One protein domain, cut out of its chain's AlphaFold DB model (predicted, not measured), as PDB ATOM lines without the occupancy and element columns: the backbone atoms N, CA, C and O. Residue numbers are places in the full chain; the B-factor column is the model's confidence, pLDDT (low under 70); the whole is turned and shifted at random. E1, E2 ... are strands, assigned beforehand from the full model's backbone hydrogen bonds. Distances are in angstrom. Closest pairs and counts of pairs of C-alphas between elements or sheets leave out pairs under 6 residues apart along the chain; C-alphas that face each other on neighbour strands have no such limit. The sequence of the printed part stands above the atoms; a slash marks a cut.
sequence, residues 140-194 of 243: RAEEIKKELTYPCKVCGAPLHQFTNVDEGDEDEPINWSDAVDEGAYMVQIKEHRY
ATOM      1  N   ARG A 140     256.908 235.358 233.057       72.19
ATOM      2  CA  ARG A 140     258.175 235.727 233.675       72.19
ATOM      3  C   ARG A 140     258.882 236.746 232.779       72.19
ATOM      4  O   ARG A 140     259.117 236.463 231.608       72.19
ATOM      5  N   ALA A 141     259.149 237.924 233.324       71.69
ATOM      6  CA  ALA A 141     259.801 239.015 232.613       71.69
ATOM      7  C   ALA A 141     261.324 238.945 232.778       71.69
ATOM      8  O   ALA A 141     262.048 239.128 231.808       71.69
ATOM      9  N   GLU A 142     261.795 238.650 233.993       76.62
ATOM     10  CA  GLU A 142     263.215 238.693 234.345       76.62
ATOM     11  C   GLU A 142     263.528 237.695 235.478       76.62
ATOM     12  O   GLU A 142     262.706 237.474 236.379       76.62
ATOM     13  N   GLU A 143     264.709 237.075 235.419       76.94
ATOM     14  CA  GLU A 143     265.351 236.374 236.539       76.94
ATOM     15  C   GLU A 143     266.540 237.219 236.979       76.94
ATOM     16  O   GLU A 143     267.476 237.388 236.202       76.94
ATOM     17  N   ILE A 144     266.511 237.734 238.204       78.25
ATOM     18  CA  ILE A 144     267.650 238.447 238.779       78.25
ATOM     19  C   ILE A 144     268.279 237.516 239.807       78.25
ATOM     20  O   ILE A 144     267.635 237.136 240.786       78.25
ATOM     21  N   LYS A 145     269.531 237.134 239.571       76.31
ATOM     22  CA  LYS A 145     270.355 236.441 240.561       76.31
ATOM     23  C   LYS A 145     271.142 237.499 241.319       76.31
ATOM     24  O   LYS A 145     271.834 238.297 240.694       76.31
ATOM     25  N   LYS A 146     270.998 237.526 242.639       77.81
ATOM     26  CA  LYS A 146     271.779 238.394 243.519       77.81
ATOM     27  C   LYS A 146     272.585 237.519 244.459       77.81
ATOM     28  O   LYS A 146     272.025 236.615 245.076       77.81
ATOM     29  N   GLU A 147     273.869 237.805 244.565       78.00
ATOM     30  CA  GLU A 147     274.696 237.308 245.658       78.00
ATOM     31  C   GLU A 147     274.621 238.333 246.777       78.00
ATOM     32  O   GLU A 147     274.866 239.523 246.567       78.00
ATOM     33  N   LEU A 148     274.160 237.882 247.938       77.31
ATOM     34  CA  LEU A 148     274.034 238.712 249.120       77.31
ATOM     35  C   LEU A 148     274.868 238.097 250.225       77.31
ATOM     36  O   LEU A 148     274.693 236.933 250.580       77.31
ATOM     37  N   THR A 149     275.743 238.911 250.787       77.94
ATOM     38  CA  THR A 149     276.432 238.599 252.028       77.94
ATOM     39  C   THR A 149     275.480 238.861 253.185       77.94
ATOM     40  O   THR A 149     274.852 239.920 253.234       77.94
ATOM     41  N   TYR A 150     275.346 237.913 254.110       76.81
ATOM     42  CA  TYR A 150     274.547 238.145 255.311       76.81
ATOM     43  C   TYR A 150     275.335 239.024 256.289       76.81
ATOM     44  O   TYR A 150     276.397 238.599 256.743       76.81
ATOM     45  N   PRO A 151     274.852 240.225 256.648       83.69
ATOM     46  CA  PRO A 151     275.493 241.011 257.686       83.69
ATOM     47  C   PRO A 151     275.119 240.462 259.068       83.69
ATOM     48  O   PRO A 151     273.976 240.063 259.320       83.69
ATOM     49  N   CYS A 152     276.067 240.496 259.995       78.69
ATOM     50  CA  CYS A 152     275.817 240.276 261.408       78.69
ATOM     51  C   CYS A 152     274.803 241.310 261.917       78.69
ATOM     52  O   CYS A 152     274.985 242.515 261.741       78.69
ATOM     53  N   LYS A 153     273.745 240.858 262.599       83.62
ATOM     54  CA  LYS A 153     272.694 241.747 263.129       83.62
ATOM     55  C   LYS A 153     273.180 242.687 264.240       83.62
ATOM     56  O   LYS A 153     272.476 243.640 264.553       83.62
ATOM     57  N   VAL A 154     274.340 242.408 264.840       84.88
ATOM     58  CA  VAL A 154     274.919 243.202 265.936       84.88
ATOM     59  C   VAL A 154     275.895 244.251 265.403       84.88
ATOM     60  O   VAL A 154     275.763 245.423 265.734       84.88
ATOM     61  N   CYS A 155     276.860 243.848 264.570       86.88
ATOM     62  CA  CYS A 155     277.948 244.730 264.127       86.88
ATOM     63  C   CYS A 155     277.919 245.091 262.634       86.88
ATOM     64  O   CYS A 155     278.700 245.931 262.200       86.88
ATOM     65  N   GLY A 156     277.054 244.467 261.829       82.44
ATOM     66  CA  GLY A 156     276.936 244.730 260.392       82.44
ATOM     67  C   GLY A 156     278.043 244.128 259.517       82.44
ATOM     68  O   GLY A 156     277.921 244.177 258.294       82.44
ATOM     69  N   ALA A 157     279.088 243.539 260.106       84.69
ATOM     70  CA  ALA A 157     280.139 242.853 259.358       84.69
ATOM     71  C   ALA A 157     279.587 241.612 258.628       84.69
ATOM     72  O   ALA A 157     278.647 240.992 259.135       84.69
ATOM     73  N   PRO A 158     280.147 241.226 257.469       84.50
ATOM     74  CA  PRO A 158     279.865 239.941 256.836       84.50
ATOM     75  C   PRO A 158     279.946 238.782 257.829       84.50
ATOM     76  O   PRO A 158     280.925 238.663 258.562       84.50
ATOM     77  N   LEU A 159     278.935 237.917 257.854       85.94
ATOM     78  CA  LEU A 159     279.091 236.598 258.458       85.94
ATOM     79  C   LEU A 159     280.042 235.785 257.585       85.94
ATOM     80  O   LEU A 159     279.974 235.897 256.365       85.94
ATOM     81  N   HIS A 160     280.917 234.998 258.198       84.62
ATOM     82  CA  HIS A 160     281.851 234.113 257.507       84.62
ATOM     83  C   HIS A 160     281.412 232.657 257.668       84.62
ATOM     84  O   HIS A 160     280.747 232.311 258.648       84.62
ATOM     85  N   GLN A 161     281.735 231.827 256.683       81.19
ATOM     86  CA  GLN A 161     281.517 230.391 256.741       81.19
ATOM     87  C   GLN A 161     282.815 229.709 257.159       81.19
ATOM     88  O   GLN A 161     283.853 229.950 256.556       81.19
ATOM     89  N   PHE A 162     282.732 228.835 258.158       80.88
ATOM     90  CA  PHE A 162     283.861 228.028 258.596       80.88
ATOM     91  C   PHE A 162     283.600 226.553 258.275       80.88
ATOM     92  O   PHE A 162     282.473 226.075 258.430       80.88
ATOM     93  N   THR A 163     284.625 225.848 257.803       75.38
ATOM     94  CA  THR A 163     284.654 224.385 257.622       75.38
ATOM     95  C   THR A 163     285.621 223.760 258.632       75.38
ATOM     96  O   THR A 163     286.373 224.481 259.285       75.38
ATOM     97  N   ASN A 164     285.586 222.432 258.802       66.56
ATOM     98  CA  ASN A 164     286.369 221.701 259.819       66.56
ATOM     99  C   ASN A 164     286.098 222.165 261.260       66.56
ATOM    100  O   ASN A 164     286.991 222.220 262.099       66.56
ATOM    101  N   VAL A 165     284.844 222.520 261.526       67.31
ATOM    102  CA  VAL A 165     284.357 222.750 262.879       67.31
ATOM    103  C   VAL A 165     283.862 221.397 263.375       67.31
ATOM    104  O   VAL A 165     282.861 220.904 262.856       67.31
ATOM    105  N   ASP A 166     284.575 220.773 264.312       64.81
ATOM    106  CA  ASP A 166     284.040 219.594 264.989       64.81
ATOM    107  C   ASP A 166     282.787 220.038 265.752       64.81
ATOM    108  O   ASP A 166     282.848 220.874 266.661       64.81
ATOM    109  N   GLU A 167     281.631 219.516 265.331       57.19
ATOM    110  CA  GLU A 167     280.395 219.586 266.101       57.19
ATOM    111  C   GLU A 167     280.635 218.740 267.356       57.19
ATOM    112  O   GLU A 167     280.401 217.534 267.354       57.19
ATOM    113  N   GLY A 168     281.224 219.353 268.386       58.34
ATOM    114  CA  GLY A 168     281.397 218.724 269.690       58.34
ATOM    115  C   GLY A 168     280.061 218.194 270.217       58.34
ATOM    116  O   GLY A 168     278.991 218.640 269.790       58.34
ATOM    117  N   ASP A 169     280.118 217.243 271.148       60.78
ATOM    118  CA  ASP A 169     278.927 216.776 271.863       60.78
ATOM    119  C   ASP A 169     278.184 217.973 272.500       60.78
ATOM    120  O   ASP A 169     278.807 218.988 272.807       60.78
ATOM    121  N   GLU A 170     276.859 217.874 272.705       59.78
ATOM    122  CA  GLU A 170     275.968 218.986 273.130       59.78
ATOM    123  C   GLU A 170     276.460 219.798 274.354       59.78
ATOM    124  O   GLU A 170     276.023 220.936 274.545       59.78
ATOM    125  N   ASP A 171     277.383 219.245 275.146       66.25
ATOM    126  CA  ASP A 171     277.940 219.825 276.370       66.25
ATOM    127  C   ASP A 171     279.400 220.322 276.251       66.25
ATOM    128  O   ASP A 171     279.922 220.905 277.207       66.25
ATOM    129  N   GLU A 172     280.073 220.139 275.107       64.31
ATOM    130  CA  GLU A 172     281.451 220.597 274.896       64.31
ATOM    131  C   GLU A 172     281.525 221.842 273.996       64.31
ATOM    132  O   GLU A 172     280.859 221.937 272.962       64.31
ATOM    133  N   PRO A 173     282.343 222.847 274.366       65.25
ATOM    134  CA  PRO A 173     282.522 224.023 273.534       65.25
ATOM    135  C   PRO A 173     283.153 223.629 272.198       65.25
ATOM    136  O   PRO A 173     284.178 222.955 272.156       65.25
ATOM    137  N   ILE A 174     282.558 224.127 271.113       69.50
ATOM    138  CA  ILE A 174     283.061 223.957 269.750       69.50
ATOM    139  C   ILE A 174     284.552 224.312 269.697       69.50
ATOM    140  O   ILE A 174     284.942 225.436 270.039       69.50
ATOM    141  N   ASN A 175     285.378 223.367 269.243       70.31
ATOM    142  CA  ASN A 175     286.789 223.620 269.007       70.31
ATOM    143  C   ASN A 175     286.973 224.350 267.668       70.31
ATOM    144  O   ASN A 175     286.688 223.815 266.601       70.31
ATOM    145  N   TRP A 176     287.475 225.583 267.732       76.44
ATOM    146  CA  TRP A 176     287.733 226.422 266.560       76.44
ATOM    147  C   TRP A 176     289.185 226.354 266.067       76.44
ATOM    148  O   TRP A 176     289.517 227.054 265.113       76.44
ATOM    149  N   SER A 177     290.069 225.570 266.701       76.19
ATOM    150  CA  SER A 177     291.506 225.566 266.376       76.19
ATOM    151  C   SER A 177     291.807 225.146 264.939       76.19
ATOM    152  O   SER A 177     292.726 225.690 264.333       76.19
ATOM    153  N   ASP A 178     291.016 224.215 264.405       76.50
ATOM    154  CA  ASP A 178     291.175 223.662 263.056       76.50
ATOM    155  C   ASP A 178     290.171 224.249 262.053       76.50
ATOM    156  O   ASP A 178     290.134 223.843 260.888       76.50
ATOM    157  N   ALA A 179     289.374 225.231 262.490       79.81
ATOM    158  CA  ALA A 179     288.368 225.865 261.657       79.81
ATOM    159  C   ALA A 179     289.030 226.640 260.511       79.81
ATOM    160  O   ALA A 179     289.858 227.532 260.720       79.81
ATOM    161  N   VAL A 180     288.624 226.331 259.284       79.88
ATOM    162  CA  VAL A 180     289.089 227.019 258.077       79.88
ATOM    163  C   VAL A 180     288.052 228.063 257.686       79.88
ATOM    164  O   VAL A 180     286.889 227.730 257.475       79.88
ATOM    165  N   ASP A 181     288.462 229.332 257.602       83.94
ATOM    166  CA  ASP A 181     287.616 230.421 257.102       83.94
ATOM    167  C   ASP A 181     287.492 230.328 255.572       83.94
ATOM    168  O   ASP A 181     288.444 230.607 254.839       83.94
ATOM    169  N   GLU A 182     286.310 229.949 255.087       81.62
ATOM    170  CA  GLU A 182     285.964 229.894 253.658       81.62
ATOM    171  C   GLU A 182     285.540 231.274 253.111       81.62
ATOM    172  O   GLU A 182     285.142 231.421 251.951       81.62
ATOM    173  N   GLY A 183     285.614 232.308 253.950       82.44
ATOM    174  CA  GLY A 183     285.256 233.677 253.638       82.44
ATOM    175  C   GLY A 183     283.791 233.997 253.917       82.44
ATOM    176  O   GLY A 183     283.068 233.301 254.632       82.44
ATOM    177  N   ALA A 184     283.341 235.118 253.357       81.81
ATOM    178  CA  ALA A 184     282.019 235.657 253.630       81.81
ATOM    179  C   ALA A 184     280.900 234.692 253.196       81.81
ATOM    180  O   ALA A 184     280.802 234.299 252.034       81.81
ATOM    181  N   TYR A 185     279.993 234.387 254.120       80.06
ATOM    182  CA  TYR A 185     278.792 233.603 253.886       80.06
ATOM    183  C   TYR A 185     277.877 234.330 252.895       80.06
ATOM    184  O   TYR A 185     277.211 235.327 253.213       80.06
ATOM    185  N   MET A 186     277.863 233.817 251.666       77.44
ATOM    186  CA  MET A 186     277.074 234.348 250.564       77.44
ATOM    187  C   MET A 186     275.855 233.472 250.301       77.44
ATOM    188  O   MET A 186     275.954 232.263 250.113       77.44
ATOM    189  N   VAL A 187     274.688 234.103 250.213       72.06
ATOM    190  CA  VAL A 187     273.452 233.445 249.793       72.06
ATOM    191  C   VAL A 187     273.079 233.947 248.407       72.06
ATOM    192  O   VAL A 187     272.932 235.148 248.168       72.06
ATOM    193  N   GLN A 188     272.878 233.011 247.483       72.56
ATOM    194  CA  GLN A 188     272.310 233.317 246.177       72.56
ATOM    195  C   GLN A 188     270.789 233.428 246.284       72.56
ATOM    196  O   GLN A 188     270.081 232.430 246.440       72.56
ATOM    197  N   ILE A 189     270.267 234.645 246.149       73.75
ATOM    198  CA  ILE A 189     268.827 234.889 246.075       73.75
ATOM    199  C   ILE A 189     268.411 234.998 244.609       73.75
ATOM    200  O   ILE A 189     268.982 235.755 243.819       73.75
ATOM    201  N   LYS A 190     267.376 234.238 244.242       74.00
ATOM    202  CA  LYS A 190     266.718 234.328 242.935       74.00
ATOM    203  C   LYS A 190     265.461 235.178 243.066       74.00
ATOM    204  O   LYS A 190     264.459 234.740 243.625       74.00
ATOM    205  N   GLU A 191     265.490 236.380 242.507       77.88
ATOM    206  CA  GLU A 191     264.307 237.221 242.363       77.88
ATOM    207  C   GLU A 191     263.654 236.980 240.997       77.88
ATOM    208  O   GLU A 191     264.292 237.023 239.942       77.88
ATOM    209  N   HIS A 192     262.346 236.727 241.006       74.25
ATOM    210  CA  HIS A 192     261.556 236.535 239.794       74.25
ATOM    211  C   HIS A 192     260.650 237.747 239.593       74.25
ATOM    212  O   HIS A 192     259.729 237.966 240.381       74.25
ATOM    213  N   ARG A 193     260.861 238.508 238.514       75.31
ATOM    214  CA  ARG A 193     259.918 239.556 238.104       75.31
ATOM    215  C   ARG A 193     258.951 239.007 237.069       75.31
ATOM    216  O   ARG A 193     259.350 238.348 236.106       75.31
ATOM    217  N   TYR A 194     257.673 239.305 237.254       71.44
ATOM    218  CA  TYR A 194     256.596 238.857 236.382       71.44
ATOM    219  C   TYR A 194     255.897 240.058 235.738       71.44
ATOM    220  O   TYR A 194     255.698 241.087 236.378       71.44
TER     221      TYR A 194
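What this domain is: This is residues 140 to 194 of the 243 residues of an uncharacterized protein of Candidatus Methanolliviera sp. GoM_asphalt (UniProt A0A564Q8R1). A long two-stranded ribbon, E1 with E4, makes one end of a thin rod, and a short hairpin, E2 with E3, continues it toward the other end. The link between E1 and E2, residues 150 to 159, loops out to one side, and the long loop of residues 164 to 179 makes the far end, where residues 168 to 173 stick out. The printed part has 55 residues, with no named helix and four named strands in the order E1, E2, E3, E4, in two antiparallel sheets of two strands each. The class is all strand. The whole is extended, with a radius of gyration of the C-alphas of 16.4 A and spans of 51 by 23 by 20 A.

How they stand to each other: E1, residues 140 to 149, and E4, residues 186 to 194, are antiparallel neighbours at 161 degrees. N 144 and O 191 are 2.9 A apart, within hydrogen-bond range. E2, residues 160 to 163, and E3, residues 180 to 184, form an antiparallel hairpin at 152 degrees, with N 161 and O 183 2.9 A apart, within hydrogen-bond range. E3 runs on into E4 across residue 185, at 32 degrees. The closest C-alphas of E1 and E3 are those of Thr 149 and Ala 184, 6.5 A apart. E1 and E2 are apart; E2 and E4 are only just apart, at 8.4 A.

Where its parts are: E1 begins with C-alpha 140 at (258.175, 235.727, 233.675) and is 26.0 A long. E2 is 10.1 A long and E3 12.0 A. E4, 25.3 A long, ends with C-alpha 194 at (256.596, 238.857, 236.382).

The domain as a whole: The two C-alphas farthest apart, those of Ala 141 and Asp 171, are 51.1 A apart. The printed part has no cut. The link from E2 to E3 is long, with 16 residues. Mean pLDDT of the printed part is 75.5; residues 164 to 174 are under 70.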